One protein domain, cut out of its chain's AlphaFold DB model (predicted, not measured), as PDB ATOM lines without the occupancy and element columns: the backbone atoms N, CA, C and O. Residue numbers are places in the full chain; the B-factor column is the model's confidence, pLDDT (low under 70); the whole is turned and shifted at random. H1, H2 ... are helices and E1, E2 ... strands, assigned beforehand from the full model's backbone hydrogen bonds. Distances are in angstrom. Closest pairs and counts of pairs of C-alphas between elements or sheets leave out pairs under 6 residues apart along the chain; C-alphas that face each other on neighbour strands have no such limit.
ATOM      1  N   TYR A   2       0.603  -4.918  -8.740       22.73
ATOM      2  CA  TYR A   2      -0.035  -4.259  -9.880       22.73
ATOM      3  C   TYR A   2       0.762  -4.652 -11.123       22.73
ATOM      4  O   TYR A   2       1.986  -4.565 -11.088       22.73
ATOM      5  N   PHE A   3       0.089  -5.145 -12.158       24.86
ATOM      6  CA  PHE A   3       0.727  -5.561 -13.403       24.86
ATOM      7  C   PHE A   3       0.317  -4.598 -14.514       24.86
ATOM      8  O   PHE A   3      -0.874  -4.328 -14.672       24.86
ATOM      9  N   ASP A   4       1.277  -4.136 -15.312       27.81
ATOM     10  CA  ASP A   4       0.969  -3.394 -16.533       27.81
ATOM     11  C   ASP A   4       0.425  -4.352 -17.604       27.81
ATOM     12  O   ASP A   4       0.969  -5.438 -17.838       27.81
ATOM     13  N   HIS A   5      -0.673  -3.962 -18.253       27.12
ATOM     14  CA  HIS A   5      -1.262  -4.729 -19.346       27.12
ATOM     15  C   HIS A   5      -0.477  -4.499 -20.637       27.12
ATOM     16  O   HIS A   5      -0.473  -3.402 -21.187       27.12
ATOM     17  N   ALA A   6       0.133  -5.557 -21.168       31.33
ATOM     18  CA  ALA A   6       0.778  -5.525 -22.475       31.33
ATOM     19  C   ALA A   6       0.035  -6.449 -23.441       31.33
ATOM     20  O   ALA A   6      -0.240  -7.607 -23.137       31.33
ATOM     21  N   THR A   7      -0.297  -5.948 -24.628       36.28
ATOM     22  CA  THR A   7      -0.765  -6.802 -25.726       36.28
ATOM     23  C   THR A   7       0.425  -7.035 -26.641       36.28
ATOM     24  O   THR A   7       1.101  -6.094 -27.028       36.28
ATOM     25  N   LEU A   8       0.730  -8.284 -26.972       43.88
ATOM     26  CA  LEU A   8       1.822  -8.615 -27.888       43.88
ATOM     27  C   LEU A   8       1.257  -9.423 -29.046       43.88
ATOM     28  O   LEU A   8       0.482 -10.349 -28.817       43.88
ATOM     29  N   GLY A   9       1.659  -9.112 -30.277       38.50
ATOM     30  CA  GLY A   9       1.259  -9.825 -31.494       38.50
ATOM     31  C   GLY A   9       1.478  -8.984 -32.763       38.50
ATOM     32  O   GLY A   9       1.639  -7.775 -32.652       38.50
ATOM     33  N   PRO A  10       1.432  -9.573 -33.971       37.09
ATOM     34  CA  PRO A  10       1.608  -8.914 -35.264       37.09
ATOM     35  C   PRO A  10       0.459  -7.954 -35.594       37.09
ATOM     36  O   PRO A  10       0.520  -7.256 -36.596       37.09
ATOM     37  N   ILE A  11      -0.578  -7.913 -34.759       38.78
ATOM     38  CA  ILE A  11      -1.687  -6.953 -34.786       38.78
ATOM     39  C   ILE A  11      -1.491  -5.825 -33.774       38.78
ATOM     40  O   ILE A  11      -1.946  -4.712 -34.007       38.78
ATOM     41  N   PHE A  12      -0.776  -6.075 -32.672       42.72
ATOM     42  CA  PHE A  12      -0.328  -5.010 -31.783       42.72
ATOM     43  C   PHE A  12       1.004  -4.473 -32.303       42.72
ATOM     44  O   PHE A  12       2.079  -4.724 -31.760       42.72
ATOM     45  N   ARG A  13       0.924  -3.743 -33.417       55.34
ATOM     46  CA  ARG A  13       2.064  -3.074 -34.051       55.34
ATOM     47  C   ARG A  13       2.251  -1.680 -33.459       55.34
ATOM     48  O   ARG A  13       2.282  -0.686 -34.178       55.34
ATOM     49  N   ALA A  14       2.312  -1.597 -32.130       48.16
ATOM     50  CA  ALA A  14       2.330  -0.309 -31.432       48.16
ATOM     51  C   ALA A  14       3.545   0.553 -31.797       48.16
ATOM     52  O   ALA A  14       3.530   1.768 -31.610       48.16
ATOM     53  N   VAL A  15       4.597  -0.072 -32.326       54.59
ATOM     54  CA  VAL A  15       5.875   0.580 -32.562       54.59
ATOM     55  C   VAL A  15       6.089   0.718 -34.062       54.59
ATOM     56  O   VAL A  15       6.190  -0.274 -34.794       54.59
ATOM     57  N   ARG A  16       6.160   1.979 -34.510       67.12
ATOM     58  CA  ARG A  16       6.707   2.335 -35.825       67.12
ATOM     59  C   ARG A  16       8.035   1.611 -36.025       67.12
ATOM     60  O   ARG A  16       8.737   1.374 -35.047       67.12
ATOM     61  N   LEU A  17       8.396   1.302 -37.268       76.06
ATOM     62  CA  LEU A  17       9.672   0.673 -37.612       76.06
ATOM     63  C   LEU A  17      10.812   1.299 -36.803       76.06
ATOM     64  O   LEU A  17      11.121   2.478 -36.963       76.06
ATOM     65  N   SER A  18      11.393   0.499 -35.914       76.88
ATOM     66  CA  SER A  18      12.391   0.944 -34.943       76.88
ATOM     67  C   SER A  18      13.580  -0.010 -34.974       76.88
ATOM     68  O   SER A  18      13.738  -0.816 -34.055       76.88
ATOM     69  N   PRO A  19      14.398   0.034 -36.043       80.12
ATOM     70  CA  PRO A  19      15.505  -0.890 -36.238       80.12
ATOM     71  C   PRO A  19      16.486  -0.827 -35.064       80.12
ATOM     72  O   PRO A  19      17.012   0.237 -34.743       80.12
ATOM     73  N   GLY A  20      16.722  -1.968 -34.419       77.69
ATOM     74  CA  GLY A  20      17.638  -2.087 -33.282       77.69
ATOM     75  C   GLY A  20      17.082  -1.581 -31.948       77.69
ATOM     76  O   GLY A  20      17.802  -1.603 -30.947       77.69
ATOM     77  N   ALA A  21      15.818  -1.144 -31.899       82.38
ATOM     78  CA  ALA A  21      15.175  -0.806 -30.638       82.38
ATOM     79  C   ALA A  21      14.944  -2.053 -29.780       82.38
ATOM     80  O   ALA A  21      14.869  -3.180 -30.273       82.38
ATOM     81  N   ARG A  22      14.824  -1.833 -28.469       84.69
ATOM     82  CA  ARG A  22      14.598  -2.883 -27.478       84.69
ATOM     83  C   ARG A  22      13.377  -2.537 -26.647       84.69
ATOM     84  O   ARG A  22      13.337  -1.472 -26.035       84.69
ATOM     85  N   LEU A  23      12.407  -3.440 -26.619       80.81
ATOM     86  CA  LEU A  23      11.230  -3.346 -25.764       80.81
ATOM     87  C   LEU A  23      11.407  -4.282 -24.579       80.81
ATOM     88  O   LEU A  23      11.718  -5.458 -24.761       80.81
ATOM     89  N   ILE A  24      11.212  -3.756 -23.376       83.69
ATOM     90  CA  ILE A  24      11.396  -4.507 -22.139       83.69
ATOM     91  C   ILE A  24      10.082  -4.492 -21.364       83.69
ATOM     92  O   ILE A  24       9.565  -3.424 -21.050       83.69
ATOM     93  N   TYR A  25       9.572  -5.680 -21.051       81.31
ATOM     94  CA  TYR A  25       8.393  -5.891 -20.217       81.31
ATOM     95  C   TYR A  25       8.830  -6.600 -18.938       81.31
ATOM     96  O   TYR A  25       9.446  -7.667 -19.001       81.31
ATOM     97  N   VAL A  26       8.548  -6.008 -17.782       85.94
ATOM     98  CA  VAL A  26       8.901  -6.570 -16.474       85.94
ATOM     99  C   VAL A  26       7.674  -6.508 -15.587       85.94
ATOM    100  O   VAL A  26       7.031  -5.466 -15.528       85.94
ATOM    101  N   ASP A  27       7.359  -7.619 -14.921       82.19
ATOM    102  CA  ASP A  27       6.215  -7.713 -14.009       82.19
ATOM    103  C   ASP A  27       4.897  -7.276 -14.684       82.19
ATOM    104  O   ASP A  27       4.073  -6.558 -14.117       82.19
ATOM    105  N   CYS A  28       4.694  -7.713 -15.934       76.50
ATOM    106  CA  CYS A  28       3.512  -7.396 -16.732       76.50
ATOM    107  C   CYS A  28       2.495  -8.544 -16.755       76.50
ATOM    108  O   CYS A  28       2.819  -9.717 -16.547       76.50
ATOM    109  N   PHE A  29       1.255  -8.201 -17.099       73.75
ATOM    110  CA  PHE A  29       0.194  -9.150 -17.406       73.75
ATOM    111  C   PHE A  29      -0.152  -9.065 -18.891       73.75
ATOM    112  O   PHE A  29      -0.803  -8.129 -19.362       73.75
ATOM    113  N   ILE A  30       0.297 -10.061 -19.643       76.56
ATOM    114  CA  ILE A  30       0.136 -10.153 -21.086       76.56
ATOM    115  C   ILE A  30      -1.080 -11.018 -21.381       76.56
ATOM    116  O   ILE A  30      -1.081 -12.232 -21.170       76.56
ATOM    117  N   LYS A  31      -2.136 -10.388 -21.886       74.81
ATOM    118  CA  LYS A  31      -3.401 -11.057 -22.181       74.81
ATOM    119  C   LYS A  31      -3.595 -11.202 -23.684       74.81
ATOM    120  O   LYS A  31      -3.385 -10.253 -24.439       74.81
ATOM    121  N   ARG A  32      -4.072 -12.370 -24.112       71.00
ATOM    122  CA  ARG A  32      -4.553 -12.624 -25.468       71.00
ATOM    123  C   ARG A  32      -5.941 -13.233 -25.453       71.00
ATOM    124  O   ARG A  32      -6.278 -14.033 -24.587       71.00
ATOM    125  N   LEU A  33      -6.729 -12.863 -26.458       75.75
ATOM    126  CA  LEU A  33      -8.049 -13.441 -26.664       75.75
ATOM    127  C   LEU A  33      -7.926 -14.905 -27.102       75.75
ATOM    128  O   LEU A  33      -8.457 -15.781 -26.438       75.75
ATOM    129  N   VAL A  34      -7.162 -15.179 -28.160       76.69
ATOM    130  CA  VAL A  34      -6.946 -16.540 -28.675       76.69
ATOM    131  C   VAL A  34      -5.461 -16.898 -28.676       76.69
ATOM    132  O   VAL A  34      -4.599 -16.039 -28.888       76.69
ATOM    133  N   GLY A  35      -5.153 -18.176 -28.476       73.06
ATOM    134  CA  GLY A  35      -3.793 -18.697 -28.562       73.06
ATOM    135  C   GLY A  35      -3.747 -20.218 -28.659       73.06
ATOM    136  O   GLY A  35      -4.772 -20.890 -28.665       73.06
ATOM    137  N   VAL A  36      -2.544 -20.776 -28.762       76.62
ATOM    138  CA  VAL A  36      -2.325 -22.226 -28.630       76.62
ATOM    139  C   VAL A  36      -2.314 -22.632 -27.153       76.62
ATOM    140  O   VAL A  36      -2.257 -21.763 -26.274       76.62
ATOM    141  N   SER A  37      -2.368 -23.939 -26.874       82.69
ATOM    142  CA  SER A  37      -2.213 -24.466 -25.510       82.69
ATOM    143  C   SER A  37      -0.936 -23.924 -24.849       82.69
ATOM    144  O   SER A  37       0.036 -23.593 -25.536       82.69
ATOM    145  N   TYR A  38      -0.916 -23.815 -23.519       83.06
ATOM    146  CA  TYR A  38       0.276 -23.320 -22.823       83.06
ATOM    147  C   TYR A  38       1.484 -24.232 -23.053       83.06
ATOM    148  O   TYR A  38       2.601 -23.749 -23.209       83.06
ATOM    149  N   GLU A  39       1.262 -25.539 -23.144       82.25
ATOM    150  CA  GLU A  39       2.279 -26.546 -23.423       82.25
ATOM    151  C   GLU A  39       2.908 -26.353 -24.809       82.25
ATOM    152  O   GLU A  39       4.133 -26.381 -24.949       82.25
ATOM    153  N   ASP A  40       2.089 -26.125 -25.837       77.62
ATOM    154  CA  ASP A  40       2.579 -25.869 -27.195       77.62
ATOM    155  C   ASP A  40       3.234 -24.492 -27.299       77.62
ATOM    156  O   ASP A  40       4.276 -24.346 -27.935       77.62
ATOM    157  N   GLY A  41       2.673 -23.493 -26.611       73.69
ATOM    158  CA  GLY A  41       3.243 -22.155 -26.510       73.69
ATOM    159  C   GLY A  41       4.633 -22.160 -25.874       73.69
ATOM    160  O   GLY A  41       5.535 -21.514 -26.396       73.69
ATOM    161  N   ILE A  42       4.833 -22.928 -24.798       76.56
ATOM    162  CA  ILE A  42       6.136 -23.083 -24.134       76.56
ATOM    163  C   ILE A  42       7.125 -23.817 -25.036       76.56
ATOM    164  O   ILE A  42       8.248 -23.343 -25.199       76.56
ATOM    165  N   ARG A  43       6.715 -24.930 -25.661       75.62
ATOM    166  CA  ARG A  43       7.576 -25.667 -26.601       75.62
ATOM    167  C   ARG A  43       8.025 -24.786 -27.763       75.62
ATOM    168  O   ARG A  43       9.202 -24.789 -28.109       75.62
ATOM    169  N   ASN A  44       7.108 -23.998 -28.318       72.94
ATOM    170  CA  ASN A  44       7.424 -23.030 -29.360       72.94
ATOM    171  C   ASN A  44       8.341 -21.916 -28.833       72.94
ATOM    172  O   ASN A  44       9.343 -21.598 -29.455       72.94
ATOM    173  N   ALA A  45       8.062 -21.348 -27.659       71.81
ATOM    174  CA  ALA A  45       8.916 -20.319 -27.071       71.81
ATOM    175  C   ALA A  45      10.355 -20.812 -26.857       71.81
ATOM    176  O   ALA A  45      11.293 -20.059 -27.098       71.81
ATOM    177  N   GLN A  46      10.531 -22.069 -26.442       75.25
ATOM    178  CA  GLN A  46      11.837 -22.695 -26.228       75.25
ATOM    179  C   GLN A  46      12.590 -23.013 -27.526       75.25
ATOM    180  O   GLN A  46      13.818 -23.054 -27.502       75.25
ATOM    181  N   SER A  47      11.889 -23.225 -28.645       75.06
ATOM    182  CA  SER A  47      12.523 -23.453 -29.949       75.06
ATOM    183  C   SER A  47      12.948 -22.159 -30.648       75.06
ATOM    184  O   SER A  47      13.766 -22.203 -31.568       75.06
ATOM    185  N   LEU A  48      12.423 -21.006 -30.220       71.50
ATOM    186  CA  LEU A  48      12.766 -19.714 -30.805       71.50
ATOM    187  C   LEU A  48      14.189 -19.289 -30.444       71.50
ATOM    188  O   LEU A  48      14.569 -19.201 -29.272       71.50
ATOM    189  N   GLN A  49      14.947 -18.927 -31.479       78.25
ATOM    190  CA  GLN A  49      16.263 -18.331 -31.316       78.25
ATOM    191  C   GLN A  49      16.146 -16.975 -30.614       78.25
ATOM    192  O   GLN A  49      15.340 -16.122 -30.991       78.25
ATOM    193  N   ARG A  50      16.973 -16.775 -29.588       82.56
ATOM    194  CA  ARG A  50      17.039 -15.498 -28.878       82.56
ATOM    195  C   ARG A  50      17.822 -14.459 -29.686       82.56
ATOM    196  O   ARG A  50      18.794 -14.822 -30.354       82.56
ATOM    197  N   PRO A  51      17.459 -13.171 -29.581       85.00
ATOM    198  CA  PRO A  51      18.250 -12.095 -30.156       85.00
ATOM    199  C   PRO A  51      19.647 -12.052 -29.532       85.00
ATOM    200  O   PRO A  51      19.804 -12.276 -28.330       85.00
ATOM    201  N   ALA A  52      20.661 -11.672 -30.314       88.31
ATOM    202  CA  ALA A  52      22.038 -11.546 -29.820       88.31
ATOM    203  C   ALA A  52      22.168 -10.547 -28.651       88.31
ATOM    204  O   ALA A  52      23.042 -10.695 -27.801       88.31
ATOM    205  N   ALA A  53      21.276  -9.553 -28.585       86.44
ATOM    206  CA  ALA A  53      21.210  -8.581 -27.498       86.44
ATOM    207  C   ALA A  53      20.786  -9.181 -26.143       86.44
ATOM    208  O   ALA A  53      21.053  -8.573 -25.107       86.44
ATOM    209  N   PHE A  54      20.141 -10.353 -26.143       88.62
ATOM    210  CA  PHE A  54      19.584 -11.006 -24.958       88.62
ATOM    211  C   PHE A  54      19.977 -12.494 -24.926       88.62
ATOM    212  O   PHE A  54      19.125 -13.366 -25.129       88.62
ATOM    213  N   PRO A  55      21.260 -12.818 -24.678       90.38
ATOM    214  CA  PRO A  55      21.723 -14.203 -24.636       90.38
ATOM    215  C   PRO A  55      21.085 -14.981 -23.473       90.38
ATOM    216  O   PRO A  55      20.538 -14.395 -22.538       90.38
ATOM    217  N   GLY A  56      21.166 -16.312 -23.525       89.44
ATOM    218  CA  GLY A  56      20.667 -17.209 -22.479       89.44
ATOM    219  C   GLY A  56      19.666 -18.235 -23.001       89.44
ATOM    220  O   GLY A  56      19.591 -18.482 -24.202       89.44
ATOM    221  N   ASN A  57      18.894 -18.822 -22.087       89.94
ATOM    222  CA  ASN A  57      17.848 -19.790 -22.407       89.94
ATOM    223  C   ASN A  57      16.467 -19.165 -22.212       89.94
ATOM    224  O   ASN A  57      16.242 -18.395 -21.281       89.94
ATOM    225  N   GLN A  58      15.526 -19.544 -23.072       84.00
ATOM    226  CA  GLN A  58      14.120 -19.189 -22.911       84.00
ATOM    227  C   GLN A  58      13.559 -19.915 -21.685       84.00
ATOM    228  O   GLN A  58      13.599 -21.144 -21.620       84.00
ATOM    229  N   THR A  59      13.019 -19.167 -20.726       92.94
ATOM    230  CA  THR A  59      12.433 -19.725 -19.503       92.94
ATOM    231  C   THR A  59      10.979 -19.293 -19.394       92.94
ATOM    232  O   THR A  59      10.673 -18.153 -19.038       92.94
ATOM    233  N   VAL A  60      10.082 -20.226 -19.707       86.19
ATOM    234  CA  VAL A  60       8.631 -20.063 -19.583       86.19
ATOM    235  C   VAL A  60       8.079 -21.272 -18.836       86.19
ATOM    236  O   VAL A  60       8.434 -22.407 -19.153       86.19
ATOM    237  N   LEU A  61       7.247 -21.030 -17.829       91.81
ATOM    238  CA  LEU A  61       6.715 -22.048 -16.924       91.81
ATOM    239  C   LEU A  61       5.191 -22.011 -16.925       91.81
ATOM    240  O   LEU A  61       4.604 -20.956 -17.139       91.81
ATOM    241  N   ILE A  62       4.544 -23.138 -16.637       92.94
ATOM    242  CA  ILE A  62       3.114 -23.133 -16.319       92.94
ATOM    243  C   ILE A  62       2.961 -22.902 -14.823       92.94
ATOM    244  O   ILE A  62       3.630 -23.538 -14.011       92.94
ATOM    245  N   VAL A  63       2.052 -22.006 -14.477       91.25
ATOM    246  CA  VAL A  63       1.646 -21.710 -13.108       91.25
ATOM    247  C   VAL A  63       0.148 -21.949 -12.994       91.25
ATOM    248  O   VAL A  63      -0.615 -21.631 -13.907       91.25
ATOM    249  N   ASN A  64      -0.269 -22.544 -11.883       91.56
ATOM    250  CA  ASN A  64      -1.665 -22.881 -11.633       91.56
ATOM    251  C   ASN A  64      -2.223 -22.001 -10.515       91.56
ATOM    252  O   ASN A  64      -1.460 -21.526  -9.672       91.56
ATOM    253  N   ASN A  65      -3.547 -21.845 -10.484       85.94
ATOM    254  CA  ASN A  65      -4.278 -21.121  -9.439       85.94
ATOM    255  C   ASN A  65      -3.765 -19.685  -9.238       85.94
ATOM    256  O   ASN A  65      -3.454 -19.262  -8.124       85.94
ATOM    257  N   VAL A  66      -3.643 -18.938 -10.337       82.50
ATOM    258  CA  VAL A  66      -3.224 -17.535 -10.296       82.50
ATOM    259  C   VAL A  66      -4.432 -16.669  -9.965       82.50
ATOM    260  O   VAL A  66      -5.381 -16.596 -10.741       82.50
ATOM    261  N   THR A  67      -4.381 -15.976  -8.833       78.31
ATOM    262  CA  THR A  67      -5.422 -15.020  -8.444       78.31
ATOM    263  C   THR A  67      -5.072 -13.625  -8.940       78.31
ATOM    264  O   THR A  67      -4.023 -13.074  -8.602       78.31
ATOM    265  N   LEU A  68      -5.975 -13.039  -9.718       68.31
ATOM    266  CA  LEU A  68      -5.885 -11.674 -10.208       68.31
ATOM    267  C   LEU A  68      -6.795 -10.772  -9.389       68.31
ATOM    268  O   LEU A  68      -8.015 -10.942  -9.363       68.31
ATOM    269  N   PHE A  69      -6.188  -9.775  -8.760       63.28
ATOM    270  CA  PHE A  69      -6.922  -8.664  -8.180       63.28
ATOM    271  C   PHE A  69      -7.237  -7.688  -9.306       63.28
ATOM    272  O   PHE A  69      -6.334  -7.081  -9.881       63.28
ATOM    273  N   THR A  70      -8.511  -7.610  -9.665       63.22
ATOM    274  CA  THR A  70      -9.009  -6.694 -10.694       63.22
ATOM    275  C   THR A  70      -9.835  -5.592 -10.030       63.22
ATOM    276  O   THR A  70      -9.978  -5.572  -8.809       63.22
ATOM    277  N   SER A  71     -10.372  -4.662 -10.818       56.16
ATOM    278  CA  SER A  71     -11.357  -3.689 -10.333       56.16
ATOM    279  C   SER A  71     -12.731  -4.308 -10.044       56.16
ATOM    280  O   SER A  71     -13.622  -3.611  -9.565       56.16
ATOM    281  N   GLU A  72     -12.936  -5.587 -10.374       57.81
ATOM    282  CA  GLU A  72     -14.157  -6.322 -10.045       57.81
ATOM    283  C   GLU A  72     -14.188  -6.680  -8.545       57.81
ATOM    284  O   GLU A  72     -13.135  -6.864  -7.928       57.81
ATOM    285  N   PRO A  73     -15.385  -6.781  -7.936       57.97
ATOM    286  CA  PRO A  73     -15.525  -7.037  -6.501       57.97
ATOM    287  C   PRO A  73     -15.009  -8.416  -6.071       57.97
ATOM    288  O   PRO A  73     -14.622  -8.589  -4.916       57.97
ATOM    289  N   GLU A  74     -14.983  -9.387  -6.983       71.88
ATOM    290  CA  GLU A  74     -14.447 -10.720  -6.728       71.88
ATOM    291  C   GLU A  74     -13.099 -10.905  -7.442       71.88
ATOM    292  O   GLU A  74     -12.974 -10.589  -8.628       71.88
ATOM    293  N   PRO A  75     -12.067 -11.429  -6.753       69.88
ATOM    294  CA  PRO A  75     -10.808 -11.770  -7.395       69.88
ATOM    295  C   PRO A  75     -11.023 -12.813  -8.491       69.88
ATOM    296  O   PRO A  75     -11.621 -13.865  -8.263       69.88
ATOM    297  N   ARG A  76     -10.468 -12.561  -9.676       71.56
ATOM    298  CA  ARG A  76     -10.535 -13.521 -10.776       71.56
ATOM    299  C   ARG A  76      -9.469 -14.584 -10.570       71.56
ATOM    300  O   ARG A  76      -8.278 -14.295 -10.662       71.56
ATOM    301  N   VAL A  77      -9.888 -15.820 -10.330       79.50
ATOM    302  CA  VAL A  77      -8.976 -16.965 -10.248       79.50
ATOM    303  C   VAL A  77      -8.814 -17.574 -11.636       79.50
ATOM    304  O   VAL A  77      -9.792 -17.853 -12.328       79.50
ATOM    305  N   LEU A  78      -7.567 -17.747 -12.059       79.38
ATOM    306  CA  LEU A  78      -7.203 -18.465 -13.268       79.38
ATOM    307  C   LEU A  78      -6.625 -19.821 -12.887       79.38
ATOM    308  O   LEU A  78      -5.586 -19.894 -12.228       79.38
ATOM    309  N   ASP A  79      -7.255 -20.886 -13.369       86.06
ATOM    310  CA  ASP A  79      -6.789 -22.250 -13.119       86.06
ATOM    311  C   ASP A  79      -5.358 -22.452 -13.620       86.06
ATOM    312  O   ASP A  79      -4.559 -23.128 -12.970       86.06
ATOM    313  N   ARG A  80      -5.017 -21.846 -14.768       87.69
ATOM    314  CA  ARG A  80      -3.706 -21.967 -15.419       87.69
ATOM    315  C   ARG A  80      -3.296 -20.684 -16.143       87.69
ATOM    316  O   ARG A  80      -4.110 -20.049 -16.815       87.69
ATOM    317  N   ALA A  81      -2.008 -20.367 -16.076       87.19
ATOM    318  CA  ALA A  81      -1.350 -19.307 -16.834       87.19
ATOM    319  C   ALA A  81       0.085 -19.722 -17.200       87.19
ATOM    320  O   ALA A  81       0.643 -20.650 -16.608       87.19
ATOM    321  N   ALA A  82       0.704 -19.025 -18.154       86.88
ATOM    322  CA  ALA A  82       2.137 -19.142 -18.403       86.88
ATOM    323  C   ALA A  82       2.885 -17.995 -17.708       86.88
ATOM    324  O   ALA A  82       2.489 -16.840 -17.807       86.88
ATOM    325  N   LEU A  83       3.979 -18.295 -17.017       90.19
ATOM    326  CA  LEU A  83       4.909 -17.321 -16.459       90.19
ATOM    327  C   LEU A  83       6.141 -17.246 -17.360       90.19
ATOM    328  O   LEU A  83       6.911 -18.201 -17.464       90.19
ATOM    329  N   MET A  84       6.338 -16.099 -17.995       88.06
ATOM    330  CA  MET A  84       7.517 -15.769 -18.789       88.06
ATOM    331  C   MET A  84       8.582 -15.209 -17.842       88.06
ATOM    332  O   MET A  84       8.617 -14.010 -17.570       88.06
ATOM    333  N   VAL A  85       9.414 -16.097 -17.289       93.31
ATOM    334  CA  VAL A  85      10.484 -15.732 -16.343       93.31
ATOM    335  C   VAL A  85      11.582 -14.961 -17.068       93.31
ATOM    336  O   VAL A  85      11.994 -13.900 -16.609       93.31
ATOM    337  N   ASP A  86      12.022 -15.482 -18.212       92.31
ATOM    338  CA  ASP A  86      12.993 -14.834 -19.090       92.31
ATOM    339  C   ASP A  86      12.741 -15.271 -20.533       92.31
ATOM    340  O   ASP A  86      13.150 -16.352 -20.964       92.31
ATOM    341  N   TYR A  87      12.050 -14.426 -21.287       87.44
ATOM    342  CA  TYR A  87      11.745 -14.654 -22.689       87.44
ATOM    343  C   TYR A  87      12.265 -13.505 -23.541       87.44
ATOM    344  O   TYR A  87      12.050 -12.342 -23.216       87.44
ATOM    345  N   ALA A  88      12.909 -13.817 -24.659       87.19
ATOM    346  CA  ALA A  88      13.351 -12.817 -25.620       87.19
ATOM    347  C   ALA A  88      12.979 -13.226 -27.043       87.19
ATOM    348  O   ALA A  88      12.961 -14.408 -27.373       87.19
ATOM    349  N   GLY A  89      12.720 -12.255 -27.907       83.38
ATOM    350  CA  GLY A  89      12.422 -12.508 -29.313       83.38
ATOM    351  C   GLY A  89      12.747 -11.302 -30.175       83.38
ATOM    352  O   GLY A  89      12.971 -10.209 -29.665       83.38
ATOM    353  N   SER A  90      12.764 -11.492 -31.486       78.88
ATOM    354  CA  SER A  90      12.905 -10.392 -32.441       78.88
ATOM    355  C   SER A  90      11.634 -10.288 -33.262       78.88
ATOM    356  O   SER A  90      11.072 -11.296 -33.688       78.88
ATOM    357  N   THR A  91      11.185  -9.059 -33.494       76.12
ATOM    358  CA  THR A  91      10.143  -8.779 -34.479       76.12
ATOM    359  C   THR A  91      10.825  -8.227 -35.727       76.12
ATOM    360  O   THR A  91      11.396  -7.133 -35.657       76.12
ATOM    361  N   PRO A  92      10.807  -8.949 -36.862       75.81
ATOM    362  CA  PRO A  92      11.455  -8.470 -38.075       75.81
ATOM    363  C   PRO A  92      10.801  -7.169 -38.571       75.81
ATOM    364  O   PRO A  92       9.636  -6.904 -38.257       75.81
ATOM    365  N   PRO A  93      11.531  -6.331 -39.327       79.94
ATOM    366  CA  PRO A  93      10.933  -5.218 -40.053       79.94
ATOM    367  C   PRO A  93       9.803  -5.695 -40.968       79.94
ATOM    368  O   PRO A  93       9.988  -6.633 -41.741       79.94
ATOM    369  N   ASP A  94       8.664  -5.012 -40.918       71.56
ATOM    370  CA  ASP A  94       7.540  -5.237 -41.822       71.56
ATOM    371  C   ASP A  94       7.236  -3.945 -42.595       71.56
ATOM    372  O   ASP A  94       6.884  -2.910 -42.018       71.56
ATOM    373  N   MET A  95       7.393  -4.026 -43.918       75.94
ATOM    374  CA  MET A  95       7.150  -2.941 -44.875       75.94
ATOM    375  C   MET A  95       5.947  -3.215 -45.787       75.94
ATOM    376  O   MET A  95       5.726  -2.475 -46.745       75.94
ATOM    377  N   THR A  96       5.146  -4.247 -45.514       73.50
ATOM    378  CA  THR A  96       3.981  -4.608 -46.346       73.50
ATOM    379  C   THR A  96       2.955  -3.477 -46.469       73.50
ATOM    380  O   THR A  96       2.274  -3.380 -47.486       73.50
ATOM    381  N   MET A  97       2.889  -2.571 -45.483       69.00
ATOM    382  CA  MET A  97       2.021  -1.384 -45.491       69.00
ATOM    383  C   MET A  97       2.770  -0.064 -45.749       69.00
ATOM    384  O   MET A  97       2.222   1.020 -45.533       69.00
ATOM    385  N   ALA A  98       4.002  -0.129 -46.267       73.19
ATOM    386  CA  ALA A  98       4.802   1.060 -46.571       73.19
ATOM    387  C   ALA A  98       4.128   1.975 -47.608       73.19
ATOM    388  O   ALA A  98       4.272   3.195 -47.537       73.19
ATOM    389  N   SER A  99       3.331   1.410 -48.524       69.75
ATOM    390  CA  SER A  99       2.532   2.167 -49.501       69.75
ATOM    391  C   SER A  99       1.485   3.081 -48.855       69.75
ATOM    392  O   SER A  99       1.089   4.076 -49.453       69.75
ATOM    393  N   GLN A 100       1.076   2.780 -47.620       75.25
ATOM    394  CA  GLN A 100       0.177   3.598 -46.803       75.25
ATOM    395  C   GLN A 100       0.947   4.489 -45.809       75.25
ATOM    396  O   GLN A 100       0.351   5.106 -44.929       75.25
ATOM    397  N   GLY A 101       2.280   4.548 -45.916       67.31
ATOM    398  CA  GLY A 101       3.146   5.284 -44.992       67.31
ATOM    399  C   GLY A 101       3.299   4.622 -43.619       67.31
ATOM    400  O   GLY A 101       3.756   5.273 -42.678       67.31
ATOM    401  N   LEU A 102       2.922   3.347 -43.488       66.31
ATOM    402  CA  LEU A 102       2.974   2.601 -42.235       66.31
ATOM    403  C   LEU A 102       4.121   1.586 -42.260       66.31
ATOM    404  O   LEU A 102       4.181   0.706 -43.115       66.31
ATOM    405  N   TYR A 103       5.018   1.700 -41.285       70.88
ATOM    406  CA  TYR A 103       6.202   0.856 -41.142       70.88
ATOM    407  C   TYR A 103       6.237   0.305 -39.724       70.88
ATOM    408  O   TYR A 103       6.036   1.075 -38.783       70.88
ATOM    409  N   PHE A 104       6.529  -0.984 -39.548       76.19
ATOM    410  CA  PHE A 104       6.471  -1.638 -38.235       76.19
ATOM    411  C   PHE A 104       7.651  -2.576 -37.992       76.19
ATOM    412  O   PHE A 104       8.365  -2.962 -38.917       76.19
ATOM    413  N   GLY A 105       7.832  -2.967 -36.731       75.38
ATOM    414  CA  GLY A 105       8.810  -3.983 -36.348       75.38
ATOM    415  C   GLY A 105      10.242  -3.455 -36.287       75.38
ATOM    416  O   GLY A 105      10.484  -2.270 -36.050       75.38
ATOM    417  N   GLY A 106      11.204  -4.359 -36.471       76.50
ATOM    418  CA  GLY A 106      12.636  -4.061 -36.413       76.50
ATOM    419  C   GLY A 106      13.219  -3.984 -35.000       76.50
ATOM    420  O   GLY A 106      14.347  -3.528 -34.848       76.50
ATOM    421  N   TYR A 107      12.482  -4.428 -33.984       79.31
ATOM    422  CA  TYR A 107      12.895  -4.360 -32.586       79.31
ATOM    423  C   TYR A 107      13.060  -5.748 -31.967       79.31
ATOM    424  O   TYR A 107      12.390  -6.715 -32.349       79.31
ATOM    425  N   ASP A 108      13.905  -5.810 -30.946       84.00
ATOM    426  CA  ASP A 108      13.990  -6.946 -30.043       84.00
ATOM    427  C   ASP A 108      13.052  -6.728 -28.855       84.00
ATOM    428  O   ASP A 108      12.881  -5.609 -28.366       84.00
ATOM    429  N   LEU A 109      12.441  -7.800 -28.377       83.38
ATOM    430  CA  LEU A 109      11.624  -7.812 -27.174       83.38
ATOM    431  C   LEU A 109      12.301  -8.669 -26.112       83.38
ATOM    432  O   LEU A 109      12.875  -9.719 -26.410       83.38
ATOM    433  N   TRP A 110      12.163  -8.242 -24.868       88.25
ATOM    434  CA  TRP A 110      12.579  -8.990 -23.700       88.25
ATOM    435  C   TRP A 110      11.517  -8.883 -22.610       88.25
ATOM    436  O   TRP A 110      11.031  -7.800 -22.301       88.25
ATOM    437  N   ILE A 111      11.117 -10.023 -22.068       86.50
ATOM    438  CA  ILE A 111      10.017 -10.169 -21.126       86.50
ATOM    439  C   ILE A 111      10.545 -10.920 -19.916       86.50
ATOM    440  O   ILE A 111      11.089 -12.019 -20.048       86.50
ATOM    441  N   ARG A 112      10.363 -10.333 -18.736       90.56
ATOM    442  CA  ARG A 112      10.813 -10.889 -17.464       90.56
ATOM    443  C   ARG A 112       9.672 -10.897 -16.456       90.56
ATOM    444  O   ARG A 112       8.903  -9.941 -16.381       90.56
ATOM    445  N   ASN A 113       9.583 -11.970 -15.674       90.31
ATOM    446  CA  ASN A 113       8.618 -12.136 -14.579       90.31
ATOM    447  C   ASN A 113       7.169 -11.748 -14.935       90.31
ATOM    448  O   ASN A 113       6.434 -11.215 -14.110       90.31
ATOM    449  N   SER A 114       6.754 -11.993 -16.176       84.00
ATOM    450  CA  SER A 114       5.452 -11.542 -16.671       84.00
ATOM    451  C   SER A 114       4.527 -12.723 -16.922       84.00
ATOM    452  O   SER A 114       4.961 -13.775 -17.388       84.00
ATOM    453  N   TYR A 115       3.242 -12.555 -16.633       83.50
ATOM    454  CA  TYR A 115       2.234 -13.579 -16.893       83.50
ATOM    455  C   TYR A 115       1.727 -13.457 -18.326       83.50
ATOM    456  O   TYR A 115       1.520 -12.355 -18.820       83.50
ATOM    457  N   PHE A 116       1.502 -14.586 -18.982       81.75
ATOM    458  CA  PHE A 116       0.946 -14.693 -20.320       81.75
ATOM    459  C   PHE A 116      -0.271 -15.611 -20.297       81.75
ATOM    460  O   PHE A 116      -0.166 -16.784 -19.924       81.75
ATOM    461  N   ILE A 117      -1.427 -15.076 -20.688       81.50
ATOM    462  CA  ILE A 117      -2.717 -15.765 -20.595       81.50
ATOM    463  C   ILE A 117      -3.486 -15.669 -21.902       81.50
ATOM    464  O   ILE A 117      -3.620 -14.591 -22.478       81.50
ATOM    465  N   ASN A 118      -4.038 -16.810 -22.311       78.56
ATOM    466  CA  ASN A 118      -4.980 -16.927 -23.417       78.56
ATOM    467  C   ASN A 118      -6.388 -17.150 -22.848       78.56
ATOM    468  O   ASN A 118      -6.551 -17.952 -21.929       78.56
ATOM    469  N   GLU A 119      -7.401 -16.472 -23.388       79.38
ATOM    470  CA  GLU A 119      -8.798 -16.723 -23.000       79.38
ATOM    471  C   GLU A 119      -9.395 -17.940 -23.716       79.38
ATOM    472  O   GLU A 119     -10.148 -18.698 -23.110       79.38
ATOM    473  N   TYR A 120      -9.025 -18.149 -24.979       81.62
ATOM    474  CA  TYR A 120      -9.477 -19.260 -25.810       81.62
ATOM    475  C   TYR A 120      -8.285 -19.987 -26.439       81.62
ATOM    476  O   TYR A 120      -7.288 -19.369 -26.825       81.62
ATOM    477  N   PHE A 121      -8.408 -21.307 -26.572       85.31
ATOM    478  CA  PHE A 121      -7.346 -22.178 -27.072       85.31
ATOM    479  C   PHE A 121      -7.707 -22.802 -28.416       85.31
ATOM    480  O   PHE A 121      -8.802 -23.339 -28.580       85.31
ATOM    481  N   ALA A 122      -6.767 -22.770 -29.364       77.62
ATOM    482  CA  ALA A 122      -6.905 -23.458 -30.640       77.62
ATOM    483  C   ALA A 122      -7.068 -24.966 -30.430       77.62
ATOM    484  O   ALA A 122      -6.370 -25.584 -29.624       77.62
TER     485      ALA A 122
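Overview. This is residues 2 to 122 of the 270 residues of the protein "Predicted protein" of Chlamydomonas reinhardtii (UniProt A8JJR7). A single twisted sheet of six strands is folded sharply by bends in its longer strands, and one helix, H1, sits on it, on the inner side of the bend in E6. E5 and E6 run side by side through the middle, with E4 beyond E5; on the other side of E6, E2 and E3 follow one another along its length, and the short E1 is beside E3. The printed part has 121 residues, with six named strands and one named helix, H1, which comes after E3 and before E4 along the chain; the class is mostly strand, and the branched sheet is mixed, its neighbour pairs E1 and E3, E2 and E6, and E3 and E6 being parallel, and E4 and E5, and E5 and E6 antiparallel. The whole is compact, with a radius of gyration of the C-alphas of 15.4 A and spans of 47 by 32 by 28 A.

Along the chain. E1 covers residues 4 to 6, beginning at C-alpha 4 (0.969, -3.394, -16.533). E2 is residues 22 to 26 and E3 residues 28 to 35, 17.9 A long, which bends by 63 degrees at residue 32. H1, residues 38 to 47, measures 14.2 A and begins at C-alpha 38 (0.276, -23.320, -22.823). E4, residues 59 to 68, measures 22.1 A and bends by 86 degrees at residue 65. E5, residues 76 to 91, measures 31.8 A and bends by 84 degrees at residue 79. E6, residues 107 to 121, measures 27.5 A, bends by 99 degrees at residue 113 and ends at C-alpha 121 (-7.346, -22.178, -27.072).

Arrangement. E6 has three neighbours: E2 beside residues 107 to 113 and E3 beside 114 to 121 on one side, E5 on the other side. E2 is parallel to E6, with N 23 and O 108 2.8 A apart, within hydrogen-bond range. E3 is parallel to E6, with N 30 and O 115 at 2.7 A. E1 is parallel to E3, with N 29 and O 4 at 2.9 A. E4, E5 and E6 form a meander, each strand the antiparallel neighbour of the one before; E4 and E5 are a hairpin with N 83 and O 61 at 2.7 A, and E5 and E6 another with N 116 and O 82 at 2.7 A. H1 is on the sheet. Its closest C-alphas to E4 are those of Ile 42 and Val 60, 6.0 A apart, and to E5 those of Tyr 38 and Ala 82, 6.4 A. Every O i to N i+4 pair of H1 is within hydrogen-bond range. E1 and E4 are apart.

Size, cuts and confidence. The C-alphas of Glu 74 and Ser 99 are the two farthest apart, at 47.8 A. The printed part has no cut. The links E1 to E2, H1 to E4 and E5 to E6 are long. The mean pLDDT of the printed part is 74.7; 26 residues are under 70, among them 2 to 16 and 68 to 73.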